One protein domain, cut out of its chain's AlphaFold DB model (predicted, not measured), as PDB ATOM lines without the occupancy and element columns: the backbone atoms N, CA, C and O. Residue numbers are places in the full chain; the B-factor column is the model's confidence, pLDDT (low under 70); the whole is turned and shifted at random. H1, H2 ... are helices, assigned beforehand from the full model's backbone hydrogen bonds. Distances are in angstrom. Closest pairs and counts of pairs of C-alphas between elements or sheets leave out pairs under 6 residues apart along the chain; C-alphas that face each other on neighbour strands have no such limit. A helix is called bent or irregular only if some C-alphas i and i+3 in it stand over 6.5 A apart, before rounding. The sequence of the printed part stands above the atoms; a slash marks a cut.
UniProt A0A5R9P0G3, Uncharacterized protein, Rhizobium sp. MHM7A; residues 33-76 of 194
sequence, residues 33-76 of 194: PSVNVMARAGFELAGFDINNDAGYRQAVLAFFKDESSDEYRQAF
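AT A GLANCE: This is residues 33 to 76 of the 194 residues of an uncharacterized protein of Rhizobium sp. MHM7A (UniProt A0A5R9P0G3). Three short helices come together loosely near Met 38 of H1, Phe 63 at the end of H2 and Ser 69 of H3. A long loop, residues 41 to 52, leads back from the end of H1 to the start of H2, which runs the same way as H1; past the end of H2, H3 turns off to make a corner with it. The printed part has 44 residues, with helices H1, H2 and H3 in that order and no named strand, and its class is all helix. It is compact, with a radius of gyration of the C-alphas of 9.7 A, and elongated, spanning 28 by 16 by 16 A.

HOW THE PARTS SIT: Start with H1, residues 35 to 40, and H2, residues 53 to 63: they are close but not clearly touching, and their closest C-alphas, those of Met 38 and Phe 63, are 7.0 A apart. They run the same way at a shallow tilt of 27 degrees. Next look at H3, residues 67 to 74, about perpendicular to H2 at 89 degrees and close but not clearly touching it; their closest C-alphas, those of Phe 63 and Ser 69, are 6.0 A apart. H1 and H3 are also close but not clearly touching, about perpendicular at 77 degrees, with the closest C-alphas, those of Met 38 and Ser 69, 7.6 A apart. In H1 and H2 every O i to N i+4 pair is within hydrogen-bond range; in H3, 2 of 4 are.

IN THESE COORDINATES: Find C-alpha 35 at (52.677, 12.143, 88.619), where H1 begins; C-alpha 40 lies 8.6 A away. H2 starts at C-alpha 53, at (61.546, 8.453, 81.471), and is 15.1 A long. H3 measures 11.6 A and ends at C-alpha 74, at (40.930, 23.531, 80.612); it is irregular, with C-alphas 68 and 71 7.1 A apart.

THE WHOLE: The C-alphas farthest apart, those of Asn 52 and Gln 74, are 27.7 A apart. The link from H1 to H2 is long, with 12 residues, and that from H2 to H3 is tight, with 3. The printed part has no cut, and no printed residue is under 70 in pLDDT.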
ATOM      1  N   PRO A  33      52.251  16.878  82.706       94.62
ATOM      2  CA  PRO A  33      51.737  16.888  84.068       94.62
ATOM      3  C   PRO A  33      52.609  16.019  84.971       94.62
ATOM      4  O   PRO A  33      53.021  14.930  84.588       94.62
ATOM      5  N   SER A  34      52.831  16.455  86.212       93.81
ATOM      6  CA  SER A  34      53.521  15.609  87.185       93.81
ATOM      7  C   SER A  34      52.675  14.391  87.568       93.81
ATOM      8  O   SER A  34      51.446  14.409  87.483       93.81
ATOM      9  N   VAL A  35      53.333  13.350  88.084       94.19
ATOM     10  CA  VAL A  35      52.677  12.143  88.619       94.19
ATOM     11  C   VAL A  35      51.580  12.499  89.627       94.19
ATOM     12  O   VAL A  35      50.477  11.969  89.558       94.19
ATOM     13  N   ASN A  36      51.846  13.462  90.515       94.94
ATOM     14  CA  ASN A  36      50.868  13.929  91.501       94.94
ATOM     15  C   ASN A  36      49.647  14.595  90.859       94.94
ATOM     16  O   ASN A  36      48.546  14.464  91.385       94.94
ATOM     17  N   VAL A  37      49.829  15.323  89.754       94.81
ATOM     18  CA  VAL A  37      48.716  15.941  89.020       94.81
ATOM     19  C   VAL A  37      47.852  14.861  88.376       94.81
ATOM     20  O   VAL A  37      46.643  14.877  88.578       94.81
ATOM     21  N   MET A  38      48.463  13.891  87.689       95.94
ATOM     22  CA  MET A  38      47.733  12.771  87.079       95.94
ATOM     23  C   MET A  38      46.971  11.953  88.135       95.94
ATOM     24  O   MET A  38      45.777  11.710  87.990       95.94
ATOM     25  N   ALA A  39      47.625  11.609  89.250       94.25
ATOM     26  CA  ALA A  39      47.003  10.852  90.336       94.25
ATOM     27  C   ALA A  39      45.827  11.601  90.987       94.25
ATOM     28  O   ALA A  39      44.789  11.005  91.265       94.25
ATOM     29  N   ARG A  40      45.963  12.915  91.217       95.06
ATOM     30  CA  ARG A  40      44.882  13.746  91.782       95.06
ATOM     31  C   ARG A  40      43.688  13.879  90.848       95.06
ATOM     32  O   ARG A  40      42.572  13.992  91.336       95.06
ATOM     33  N   ALA A  41      43.930  13.842  89.543       94.12
ATOM     34  CA  ALA A  41      42.881  13.833  88.536       94.12
ATOM     35  C   ALA A  41      42.147  12.478  88.442       94.12
ATOM     36  O   ALA A  41      41.173  12.359  87.708       94.12
ATOM     37  N   GLY A  42      42.593  11.457  89.186       93.94
ATOM     38  CA  GLY A  42      41.999  10.120  89.181       93.94
ATOM     39  C   GLY A  42      42.543   9.194  88.091       93.94
ATOM     40  O   GLY A  42      41.974   8.128  87.878       93.94
ATOM     41  N   PHE A  43      43.636   9.565  87.416       96.00
ATOM     42  CA  PHE A  43      44.244   8.736  86.377       96.00
ATOM     43  C   PHE A  43      44.956   7.510  86.964       96.00
ATOM     44  O   PHE A  43      45.761   7.621  87.897       96.00
ATOM     45  N   GLU A  44      44.700   6.331  86.394       94.25
ATOM     46  CA  GLU A  44      45.301   5.079  86.852       94.25
ATOM     47  C   GLU A  44      46.743   4.921  86.342       94.25
ATOM     48  O   GLU A  44      47.003   4.650  85.172       94.25
ATOM     49  N   LEU A  45      47.705   5.053  87.258       92.75
ATOM     50  CA  LEU A  45      49.136   4.977  86.945       92.75
ATOM     51  C   LEU A  45      49.730   3.564  87.053       92.75
ATOM     52  O   LEU A  45      50.865   3.355  86.632       92.75
ATOM     53  N   ALA A  46      48.997   2.591  87.607       88.69
ATOM     54  CA  ALA A  46      49.518   1.259  87.942       88.69
ATOM     55  C   ALA A  46      50.035   0.460  86.727       88.69
ATOM     56  O   ALA A  46      50.874  -0.425  86.885       88.69
ATOM     57  N   GLY A  47      49.565   0.786  85.519       88.25
ATOM     58  CA  GLY A  47      50.008   0.174  84.265       88.25
ATOM     59  C   GLY A  47      51.311   0.733  83.680       88.25
ATOM     60  O   GLY A  47      51.749   0.246  82.639       88.25
ATOM     61  N   PHE A  48      51.931   1.740  84.307       93.50
ATOM     62  CA  PHE A  48      53.100   2.443  83.770       93.50
ATOM     63  C   PHE A  48      54.285   2.400  84.740       93.50
ATOM     64  O   PHE A  48      54.135   2.636  85.938       93.50
ATOM     65  N   ASP A  49      55.496   2.180  84.220       93.19
ATOM     66  CA  ASP A  49      56.720   2.339  85.011       93.19
ATOM     67  C   ASP A  49      57.137   3.818  85.075       93.19
ATOM     68  O   ASP A  49      57.970   4.298  84.306       93.19
ATOM     69  N   ILE A  50      56.518   4.558  85.996       92.38
ATOM     70  CA  ILE A  50      56.725   6.003  86.184       92.38
ATOM     71  C   ILE A  50      58.126   6.384  86.689       92.38
ATOM     72  O   ILE A  50      58.460   7.565  86.693       92.38
ATOM     73  N   ASN A  51      58.933   5.413  87.132       90.69
ATOM     74  CA  ASN A  51      60.280   5.666  87.650       90.69
ATOM     75  C   ASN A  51      61.328   5.783  86.537       90.69
ATOM     76  O   ASN A  51      62.479   6.121  86.814       90.69
ATOM     77  N   ASN A  52      60.947   5.498  85.290       93.00
ATOM     78  CA  ASN A  52      61.798   5.679  84.126       93.00
ATOM     79  C   ASN A  52      61.160   6.672  83.133       93.00
ATOM     80  O   ASN A  52      59.937   6.785  83.031       93.00
ATOM     81  N   ASP A  53      61.998   7.384  82.375       91.06
ATOM     82  CA  ASP A  53      61.546   8.453  81.471       91.06
ATOM     83  C   ASP A  53      60.580   7.960  80.385       91.06
ATOM     84  O   ASP A  53      59.647   8.669  80.003       91.06
ATOM     85  N   ALA A  54      60.790   6.747  79.868       93.38
ATOM     86  CA  ALA A  54      59.962   6.192  78.802       93.38
ATOM     87  C   ALA A  54      58.548   5.858  79.303       93.38
ATOM     88  O   ALA A  54      57.565   6.182  78.636       93.38
ATOM     89  N   GLY A  55      58.441   5.256  80.486       93.81
ATOM     90  CA  GLY A  55      57.186   4.911  81.139       93.81
ATOM     91  C   GLY A  55      56.439   6.147  81.623       93.81
ATOM     92  O   GLY A  55      55.233   6.239  81.410       93.81
ATOM     93  N   TYR A  56      57.143   7.159  82.144       94.81
ATOM     94  CA  TYR A  56      56.538   8.460  82.442       94.81
ATOM     95  C   TYR A  56      55.961   9.128  81.184       94.81
ATOM     96  O   TYR A  56      54.807   9.553  81.189       94.81
ATOM     97  N   ARG A  57      56.709   9.166  80.070       94.00
ATOM     98  CA  ARG A  57      56.193   9.709  78.798       94.00
ATOM     99  C   ARG A  57      54.974   8.938  78.293       94.00
ATOM    100  O   ARG A  57      54.027   9.554  77.813       94.00
ATOM    101  N   GLN A  58      54.968   7.611  78.419       95.50
ATOM    102  CA  GLN A  58      53.802   6.795  78.071       95.50
ATOM    103  C   GLN A  58      52.590   7.121  78.952       95.50
ATOM    104  O   GLN A  58      51.492   7.272  78.416       95.50
ATOM    105  N   ALA A  59      52.790   7.295  80.261       95.94
ATOM    106  CA  ALA A  59      51.733   7.692  81.188       95.94
ATOM    107  C   ALA A  59      51.152   9.066  80.827       95.94
ATOM    108  O   ALA A  59      49.937   9.211  80.753       95.94
ATOM    109  N   VAL A  60      52.001  10.051  80.509       95.75
ATOM    110  CA  VAL A  60      51.565  11.390  80.070       95.75
ATOM    111  C   VAL A  60      50.739  11.319  78.781       95.75
ATOM    112  O   VAL A  60      49.672  11.927  78.691       95.75
ATOM    113  N   LEU A  61      51.195  10.550  77.786       94.88
ATOM    114  CA  LEU A  61      50.465  10.371  76.526       94.88
ATOM    115  C   LEU A  61      49.114   9.672  76.722       94.88
ATOM    116  O   LEU A  61      48.167   9.967  75.994       94.88
ATOM    117  N   ALA A  62      49.034   8.729  77.662       95.69
ATOM    118  CA  ALA A  62      47.792   8.054  78.011       95.69
ATOM    119  C   ALA A  62      46.848   8.984  78.786       95.69
ATOM    120  O   ALA A  62      45.676   9.074  78.431       95.69
ATOM    121  N   PHE A  63      47.369   9.751  79.744       96.50
ATOM    122  CA  PHE A  63      46.609  10.746  80.494       96.50
ATOM    123  C   PHE A  63      45.953  11.770  79.569       96.50
ATOM    124  O   PHE A  63      44.752  11.985  79.656       96.50
ATOM    125  N   PHE A  64      46.687  12.326  78.599       94.50
ATOM    126  CA  PHE A  64      46.118  13.263  77.621       94.50
ATOM    127  C   PHE A  64      45.066  12.656  76.680       94.50
ATOM    128  O   PHE A  64      44.462  13.390  75.902       94.50
ATOM    129  N   LYS A  65      44.824  11.344  76.701       93.94
ATOM    130  CA  LYS A  65      43.713  10.706  75.972       93.94
ATOM    131  C   LYS A  65      42.536  10.363  76.879       93.94
ATOM    132  O   LYS A  65      41.475  10.024  76.369       93.94
ATOM    133  N   ASP A  66      42.735  10.455  78.186       95.69
ATOM    134  CA  ASP A  66      41.762  10.122  79.208       95.69
ATOM    135  C   ASP A  66      40.912  11.347  79.582       95.69
ATOM    136  O   ASP A  66      41.366  12.496  79.481       95.69
ATOM    137  N   GLU A  67      39.674  11.106  80.013       95.12
ATOM    138  CA  GLU A  67      38.735  12.145  80.462       95.12
ATOM    139  C   GLU A  67      39.236  12.853  81.731       95.12
ATOM    140  O   GLU A  67      39.028  14.054  81.893       95.12
ATOM    141  N   SER A  68      40.005  12.162  82.584       94.31
ATOM    142  CA  SER A  68      40.646  12.761  83.766       94.31
ATOM    143  C   SER A  68      41.571  13.937  83.430       94.31
ATOM    144  O   SER A  68      41.845  14.775  84.288       94.31
ATOM    145  N   SER A  69      42.032  14.064  82.183       95.00
ATOM    146  CA  SER A  69      42.849  15.206  81.765       95.00
ATOM    147  C   SER A  69      42.060  16.461  81.387       95.00
ATOM    148  O   SER A  69      42.678  17.495  81.134       95.00
ATOM    149  N   ASP A  70      40.724  16.428  81.367       94.00
ATOM    150  CA  ASP A  70      39.900  17.565  80.935       94.00
ATOM    151  C   ASP A  70      40.133  18.827  81.762       94.00
ATOM    152  O   ASP A  70      40.416  19.880  81.193       94.00
ATOM    153  N   GLU A  71      40.095  18.728  83.092       93.00
ATOM    154  CA  GLU A  71      40.353  19.874  83.975       93.00
ATOM    155  C   GLU A  71      41.775  20.417  83.771       93.00
ATOM    156  O   GLU A  71      41.990  21.629  83.686       93.00
ATOM    157  N   TYR A  72      42.746  19.514  83.593       93.44
ATOM    158  CA  TYR A  72      44.122  19.897  83.299       93.44
ATOM    159  C   TYR A  72      44.221  20.681  81.990       93.44
ATOM    160  O   TYR A  72      44.862  21.725  81.958       93.44
ATOM    161  N   ARG A  73      43.571  20.214  80.917       91.94
ATOM    162  CA  ARG A  73      43.534  20.900  79.615       91.94
ATOM    163  C   ARG A  73      42.812  22.242  79.693       91.94
ATOM    164  O   ARG A  73      43.261  23.216  79.087       91.94
ATOM    165  N   GLN A  74      41.718  22.310  80.449       91.12
ATOM    166  CA  GLN A  74      40.930  23.531  80.612       91.12
ATOM    167  C   GLN A  74      41.744  24.664  81.241       91.12
ATOM    168  O   GLN A  74      41.622  25.802  80.797       91.12
ATOM    169  N   ALA A  75      42.646  24.358  82.176       89.88
ATOM    170  CA  ALA A  75      43.521  25.355  82.800       89.88
ATOM    171  C   ALA A  75      44.449  26.095  81.810       89.88
ATOM    172  O   ALA A  75      44.913  27.192  82.111       89.88
ATOM    173  N   PHE A  76      44.708  25.523  80.630       92.62
ATOM    174  CA  PHE A  76      45.520  26.139  79.571       92.62
ATOM    175  C   PHE A  76      44.677  26.656  78.401       92.62
ATOM    176  O   PHE A  76      45.239  27.110  77.398       92.62
TER     177      PHE A  76